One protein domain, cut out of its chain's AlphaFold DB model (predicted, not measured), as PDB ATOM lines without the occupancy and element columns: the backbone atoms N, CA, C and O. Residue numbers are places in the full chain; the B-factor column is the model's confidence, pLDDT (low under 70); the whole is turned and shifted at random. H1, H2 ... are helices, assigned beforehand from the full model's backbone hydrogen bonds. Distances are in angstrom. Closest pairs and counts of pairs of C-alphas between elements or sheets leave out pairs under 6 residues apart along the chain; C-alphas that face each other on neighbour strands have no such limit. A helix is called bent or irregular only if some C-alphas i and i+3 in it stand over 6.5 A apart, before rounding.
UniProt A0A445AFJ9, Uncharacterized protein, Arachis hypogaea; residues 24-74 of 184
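AT A GLANCE: This is residues 24 to 74 of the 184 residues of an uncharacterized protein of Arachis hypogaea (UniProt A0A445AFJ9). The domain is a long, narrow U, in which helix H1 runs out, the chain turns back through a loop at one end, and helix H2 returns the opposite way. The two helices cross slantwise rather than lying side by side, and the loop, residues 44 to 59, has a short antiparallel pairing of residues 48 to 49 with 57 to 58. The printed part has 51 residues with two named helices, H1 then H2, and no named strand; the class is all helix. The whole is only just loose, close to compact, with a radius of gyration of the C-alphas of 12.1 A, and its C-alphas span 38 by 18 by 12 A, a rod.

IN THESE COORDINATES: H1, residues 25 to 43, begins at C-alpha 25 at (249.965, 330.612, 426.683) and is 22.1 A from first to last C-alpha. It has a kink of 53 degrees near residue 37, and it is irregular: C-alphas 38 and 41 are 9.1 A apart. H2, residues 60 to 72, is 19.9 A long and ends at C-alpha 72 at (265.017, 334.920, 429.581). It is only just irregular, with C-alphas 61 and 64 at 6.8 A.

HOW THE PARTS SIT: H1 and H2 only just touch, with 3 pairs of C-alphas within 8 A. The closest are the C-alphas of Asn 33 and Ile 65, 6.9 A apart. H1 touches with residues 30 to 37 alone, and H2 with residues 62 to 65 alone. They run opposite ways at a steep tilt of 47 degrees. Of the O i to N i+4 pairs, 11 of 15 in H1 and 7 of 9 in H2 are within hydrogen-bond range.

THE WHOLE: The two C-alphas farthest apart are those of Gly 53 and Asn 74, 39.6 A. The printed part has no cut. The link from H1 to H2, 16 residues, is long. The mean pLDDT of the printed part is 76.9, and residues 24 to 31 are under 70.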
ATOM      1  N   ASP A  24     250.488 329.395 431.188       51.00
ATOM      2  CA  ASP A  24     250.581 330.668 430.492       51.00
ATOM      3  C   ASP A  24     250.767 330.370 428.998       51.00
ATOM      4  O   ASP A  24     251.625 329.559 428.644       51.00
ATOM      5  N   LEU A  25     249.904 330.902 428.125       54.41
ATOM      6  CA  LEU A  25     249.965 330.612 426.683       54.41
ATOM      7  C   LEU A  25     251.388 330.841 426.153       54.41
ATOM      8  O   LEU A  25     251.880 330.089 425.316       54.41
ATOM      9  N   ARG A  26     252.093 331.800 426.763       58.91
ATOM     10  CA  ARG A  26     253.510 332.059 426.552       58.91
ATOM     11  C   ARG A  26     254.412 330.886 426.936       58.91
ATOM     12  O   ARG A  26     255.312 330.550 426.175       58.91
ATOM     13  N   LEU A  27     254.168 330.243 428.075       58.53
ATOM     14  CA  LEU A  27     254.883 329.047 428.523       58.53
ATOM     15  C   LEU A  27     254.591 327.847 427.609       58.53
ATOM     16  O   LEU A  27     255.505 327.093 427.292       58.53
ATOM     17  N   GLN A  28     253.351 327.680 427.134       60.53
ATOM     18  CA  GLN A  28     253.016 326.625 426.167       60.53
ATOM     19  C   GLN A  28     253.712 326.833 424.820       60.53
ATOM     20  O   GLN A  28     254.237 325.873 424.253       60.53
ATOM     21  N   ASP A  29     253.750 328.067 424.322       67.50
ATOM     22  CA  ASP A  29     254.454 328.403 423.087       67.50
ATOM     23  C   ASP A  29     255.973 328.271 423.252       67.50
ATOM     24  O   ASP A  29     256.639 327.733 422.369       67.50
ATOM     25  N   GLN A  30     256.536 328.650 424.403       67.75
ATOM     26  CA  GLN A  30     257.947 328.419 424.735       67.75
ATOM     27  C   GLN A  30     258.290 326.929 424.783       67.75
ATOM     28  O   GLN A  30     259.253 326.499 424.149       67.75
ATOM     29  N   ILE A  31     257.484 326.124 425.478       69.00
ATOM     30  CA  ILE A  31     257.660 324.669 425.559       69.00
ATOM     31  C   ILE A  31     257.559 324.052 424.164       69.00
ATOM     32  O   ILE A  31     258.409 323.249 423.785       69.00
ATOM     33  N   ARG A  32     256.570 324.457 423.361       73.38
ATOM     34  CA  ARG A  32     256.413 323.994 421.976       73.38
ATOM     35  C   ARG A  32     257.625 324.350 421.120       73.38
ATOM     36  O   ARG A  32     258.098 323.504 420.366       73.38
ATOM     37  N   ASN A  33     258.131 325.571 421.245       72.81
ATOM     38  CA  ASN A  33     259.294 326.051 420.508       72.81
ATOM     39  C   ASN A  33     260.564 325.272 420.877       72.81
ATOM     40  O   ASN A  33     261.297 324.847 419.987       72.81
ATOM     41  N   VAL A  34     260.782 325.000 422.167       72.50
ATOM     42  CA  VAL A  34     261.894 324.161 422.641       72.50
ATOM     43  C   VAL A  34     261.750 322.726 422.133       72.50
ATOM     44  O   VAL A  34     262.687 322.183 421.554       72.50
ATOM     45  N   ILE A  35     260.566 322.122 422.273       75.31
ATOM     46  CA  ILE A  35     260.291 320.764 421.786       75.31
ATOM     47  C   ILE A  35     260.539 320.666 420.277       75.31
ATOM     48  O   ILE A  35     261.161 319.709 419.821       75.31
ATOM     49  N   ARG A  36     260.103 321.661 419.497       72.19
ATOM     50  CA  ARG A  36     260.327 321.701 418.047       72.19
ATOM     51  C   ARG A  36     261.818 321.678 417.703       72.19
ATOM     52  O   ARG A  36     262.210 320.926 416.820       72.19
ATOM     53  N   VAL A  37     262.647 322.447 418.411       72.62
ATOM     54  CA  VAL A  37     264.106 322.437 418.210       72.62
ATOM     55  C   VAL A  37     264.713 321.072 418.566       72.62
ATOM     56  O   VAL A  37     265.530 320.556 417.805       72.62
ATOM     57  N   LEU A  38     264.274 320.456 419.668       75.12
ATOM     58  CA  LEU A  38     264.815 319.186 420.172       75.12
ATOM     59  C   LEU A  38     264.438 317.959 419.326       75.12
ATOM     60  O   LEU A  38     265.217 317.011 419.242       75.12
ATOM     61  N   LEU A  39     263.250 317.941 418.714       77.31
ATOM     62  CA  LEU A  39     262.776 316.781 417.946       77.31
ATOM     63  C   LEU A  39     263.435 316.653 416.561       77.31
ATOM     64  O   LEU A  39     263.512 315.541 416.026       77.31
ATOM     65  N   GLY A  40     263.934 317.760 416.001       79.75
ATOM     66  CA  GLY A  40     264.811 317.781 414.831       79.75
ATOM     67  C   GLY A  40     264.315 316.935 413.653       79.75
ATOM     68  O   GLY A  40     263.197 317.093 413.160       79.75
ATOM     69  N   GLN A  41     265.155 315.998 413.204       73.25
ATOM     70  CA  GLN A  41     264.884 315.155 412.031       73.25
ATOM     71  C   GLN A  41     263.557 314.390 412.110       73.25
ATOM     72  O   GLN A  41     262.903 314.210 411.087       73.25
ATOM     73  N   LYS A  42     263.109 313.986 413.308       77.56
ATOM     74  CA  LYS A  42     261.849 313.237 413.472       77.56
ATOM     75  C   LYS A  42     260.612 314.065 413.120       77.56
ATOM     76  O   LYS A  42     259.588 313.495 412.762       77.56
ATOM     77  N   MET A  43     260.711 315.390 413.212       76.88
ATOM     78  CA  MET A  43     259.643 316.340 412.883       76.88
ATOM     79  C   MET A  43     259.922 317.104 411.584       76.88
ATOM     80  O   MET A  43     259.261 318.107 411.310       76.88
ATOM     81  N   ASN A  44     260.924 316.672 410.807       76.75
ATOM     82  CA  ASN A  44     261.457 317.355 409.622       76.75
ATOM     83  C   ASN A  44     261.881 318.822 409.856       76.75
ATOM     84  O   ASN A  44     262.187 319.540 408.905       76.75
ATOM     85  N   THR A  45     261.915 319.279 411.111       71.31
ATOM     86  CA  THR A  45     262.155 320.670 411.509       71.31
ATOM     87  C   THR A  45     262.867 320.710 412.861       71.31
ATOM     88  O   THR A  45     262.605 319.887 413.735       71.31
ATOM     89  N   GLY A  46     263.789 321.655 413.028       82.81
ATOM     90  CA  GLY A  46     264.600 321.855 414.231       82.81
ATOM     91  C   GLY A  46     265.603 322.977 413.978       82.81
ATOM     92  O   GLY A  46     265.233 323.993 413.407       82.81
ATOM     93  N   HIS A  47     266.883 322.782 414.305       80.56
ATOM     94  CA  HIS A  47     267.946 323.703 413.852       80.56
ATOM     95  C   HIS A  47     268.057 323.789 412.319       80.56
ATOM     96  O   HIS A  47     268.471 324.807 411.765       80.56
ATOM     97  N   TYR A  48     267.661 322.711 411.641       85.69
ATOM     98  CA  TYR A  48     267.617 322.605 410.193       85.69
ATOM     99  C   TYR A  48     266.231 322.142 409.745       85.69
ATOM    100  O   TYR A  48     265.515 321.456 410.481       85.69
ATOM    101  N   ILE A  49     265.886 322.496 408.515       85.44
ATOM    102  CA  ILE A  49     264.760 321.954 407.766       85.44
ATOM    103  C   ILE A  49     265.271 320.746 406.984       85.44
ATOM    104  O   ILE A  49     266.273 320.834 406.266       85.44
ATOM    105  N   TYR A  50     264.579 319.621 407.139       84.81
ATOM    106  CA  TYR A  50     264.922 318.355 406.507       84.81
ATOM    107  C   TYR A  50     263.884 318.039 405.429       84.81
ATOM    108  O   TYR A  50     262.753 317.664 405.731       84.81
ATOM    109  N   GLU A  51     264.264 318.190 404.162       86.62
ATOM    110  CA  GLU A  51     263.438 317.790 403.022       86.62
ATOM    111  C   GLU A  51     263.967 316.469 402.451       86.62
ATOM    112  O   GLU A  51     265.175 316.228 402.371       86.62
ATOM    113  N   LYS A  52     263.058 315.582 402.044       84.44
ATOM    114  CA  LYS A  52     263.440 314.262 401.539       84.44
ATOM    115  C   LYS A  52     264.278 314.400 400.264       84.44
ATOM    116  O   LYS A  52     263.811 314.944 399.270       84.44
ATOM    117  N   GLY A  53     265.489 313.845 400.285       85.00
ATOM    118  CA  GLY A  53     266.390 313.829 399.129       85.00
ATOM    119  C   GLY A  53     267.228 315.097 398.943       85.00
ATOM    120  O   GLY A  53     267.922 315.199 397.935       85.00
ATOM    121  N   SER A  54     267.205 316.042 399.887       86.31
ATOM    122  CA  SER A  54     268.069 317.226 399.855       86.31
ATOM    123  C   SER A  54     268.962 317.316 401.097       86.31
ATOM    124  O   SER A  54     268.743 316.643 402.106       86.31
ATOM    125  N   LYS A  55     270.026 318.126 401.007       87.81
ATOM    126  CA  LYS A  55     270.866 318.439 402.168       87.81
ATOM    127  C   LYS A  55     270.075 319.330 403.144       87.81
ATOM    128  O   LYS A  55     269.397 320.245 402.671       87.81
ATOM    129  N   PRO A  56     270.184 319.117 404.470       87.62
ATOM    130  CA  PRO A  56     269.512 319.956 405.461       87.62
ATOM    131  C   PRO A  56     269.867 321.438 405.295       87.62
ATOM    132  O   PRO A  56     271.029 321.775 405.063       87.62
ATOM    133  N   LYS A  57     268.875 322.324 405.428       87.44
ATOM    134  CA  LYS A  57     269.049 323.786 405.307       87.44
ATOM    135  C   LYS A  57     268.791 324.473 406.648       87.44
ATOM    136  O   LYS A  57     267.911 324.007 407.367       87.44
ATOM    137  N   PRO A  58     269.502 325.556 407.006       86.75
ATOM    138  CA  PRO A  58     269.249 326.269 408.259       86.75
ATOM    139  C   PRO A  58     267.793 326.754 408.369       86.75
ATOM    140  O   PRO A  58     267.280 327.377 407.438       86.75
ATOM    141  N   ASP A  59     267.131 326.489 409.499       85.81
ATOM    142  CA  ASP A  59     265.781 327.003 409.769       85.81
ATOM    143  C   ASP A  59     265.875 328.394 410.415       85.81
ATOM    144  O   ASP A  59     266.069 328.522 411.621       85.81
ATOM    145  N   LEU A  60     265.720 329.465 409.632       86.88
ATOM    146  CA  LEU A  60     265.774 330.837 410.162       86.88
ATOM    147  C   LEU A  60     264.593 331.180 411.087       86.88
ATOM    148  O   LEU A  60     264.676 332.153 411.839       86.88
ATOM    149  N   SER A  61     263.517 330.379 411.094       82.94
ATOM    150  CA  SER A  61     262.376 330.594 411.995       82.94
ATOM    151  C   SER A  61     262.721 330.355 413.469       82.94
ATOM    152  O   SER A  61     261.959 330.762 414.346       82.94
ATOM    153  N   ILE A  62     263.890 329.766 413.759       83.38
ATOM    154  CA  ILE A  62     264.386 329.581 415.127       83.38
ATOM    155  C   ILE A  62     265.035 330.841 415.706       83.38
ATOM    156  O   ILE A  62     265.155 330.943 416.924       83.38
ATOM    157  N   LEU A  63     265.461 331.804 414.880       83.44
ATOM    158  CA  LEU A  63     266.194 332.982 415.360       83.44
ATOM    159  C   LEU A  63     265.409 333.796 416.406       83.44
ATOM    160  O   LEU A  63     265.990 334.114 417.445       83.44
ATOM    161  N   PRO A  64     264.099 334.072 416.226       84.00
ATOM    162  CA  PRO A  64     263.306 334.745 417.254       84.00
ATOM    163  C   PRO A  64     263.195 333.936 418.554       84.00
ATOM    164  O   PRO A  64     263.152 334.512 419.638       84.00
ATOM    165  N   ILE A  65     263.174 332.601 418.457       81.94
ATOM    166  CA  ILE A  65     263.127 331.700 419.618       81.94
ATOM    167  C   ILE A  65     264.439 331.803 420.400       81.94
ATOM    168  O   ILE A  65     264.419 331.950 421.619       81.94
ATOM    169  N   VAL A  66     265.578 331.759 419.703       79.56
ATOM    170  CA  VAL A  66     266.909 331.897 420.309       79.56
ATOM    171  C   VAL A  66     267.047 333.245 421.014       79.56
ATOM    172  O   VAL A  66     267.546 333.292 422.136       79.56
ATOM    173  N   GLU A  67     266.577 334.329 420.397       81.25
ATOM    174  CA  GLU A  67     266.649 335.663 420.995       81.25
ATOM    175  C   GLU A  67     265.788 335.784 422.261       81.25
ATOM    176  O   GLU A  67     266.242 336.304 423.282       81.25
ATOM    177  N   GLU A  68     264.580 335.217 422.248       79.81
ATOM    178  CA  GLU A  68     263.733 335.177 423.443       79.81
ATOM    179  C   GLU A  68     264.366 334.338 424.564       79.81
ATOM    180  O   GLU A  68     264.360 334.753 425.724       79.81
ATOM    181  N   LEU A  69     264.966 333.187 424.236       77.62
ATOM    182  CA  LEU A  69     265.667 332.350 425.213       77.62
ATOM    183  C   LEU A  69     266.883 333.065 425.814       77.62
ATOM    184  O   LEU A  69     267.083 332.990 427.026       77.62
ATOM    185  N   ARG A  70     267.660 333.805 425.010       76.06
ATOM    186  CA  ARG A  70     268.782 334.627 425.503       76.06
ATOM    187  C   ARG A  70     268.322 335.667 426.516       76.06
ATOM    188  O   ARG A  70     268.944 335.802 427.570       76.06
ATOM    189  N   ARG A  71     267.223 336.367 426.212       75.50
ATOM    190  CA  ARG A  71     266.632 337.370 427.105       75.50
ATOM    191  C   ARG A  71     266.192 336.755 428.432       75.50
ATOM    192  O   ARG A  71     266.453 337.328 429.484       75.50
ATOM    193  N   LEU A  72     265.537 335.596 428.388       76.00
ATOM    194  CA  LEU A  72     265.017 334.920 429.581       76.00
ATOM    195  C   LEU A  72     266.117 334.337 430.463       76.00
ATOM    196  O   LEU A  72     266.039 334.436 431.683       76.00
ATOM    197  N   ALA A  73     267.138 333.738 429.856       71.44
ATOM    198  CA  ALA A  73     268.235 333.125 430.592       71.44
ATOM    199  C   ALA A  73     269.241 334.157 431.146       71.44
ATOM    200  O   ALA A  73     270.177 333.768 431.838       71.44
ATOM    201  N   ASN A  74     269.050 335.457 430.867       70.06
ATOM    202  CA  ASN A  74     269.898 336.566 431.329       70.06
ATOM    203  C   ASN A  74     271.406 336.331 431.091       70.06
ATOM    204  O   ASN A  74     272.266 336.800 431.831       70.06
TER     205      ASN A  74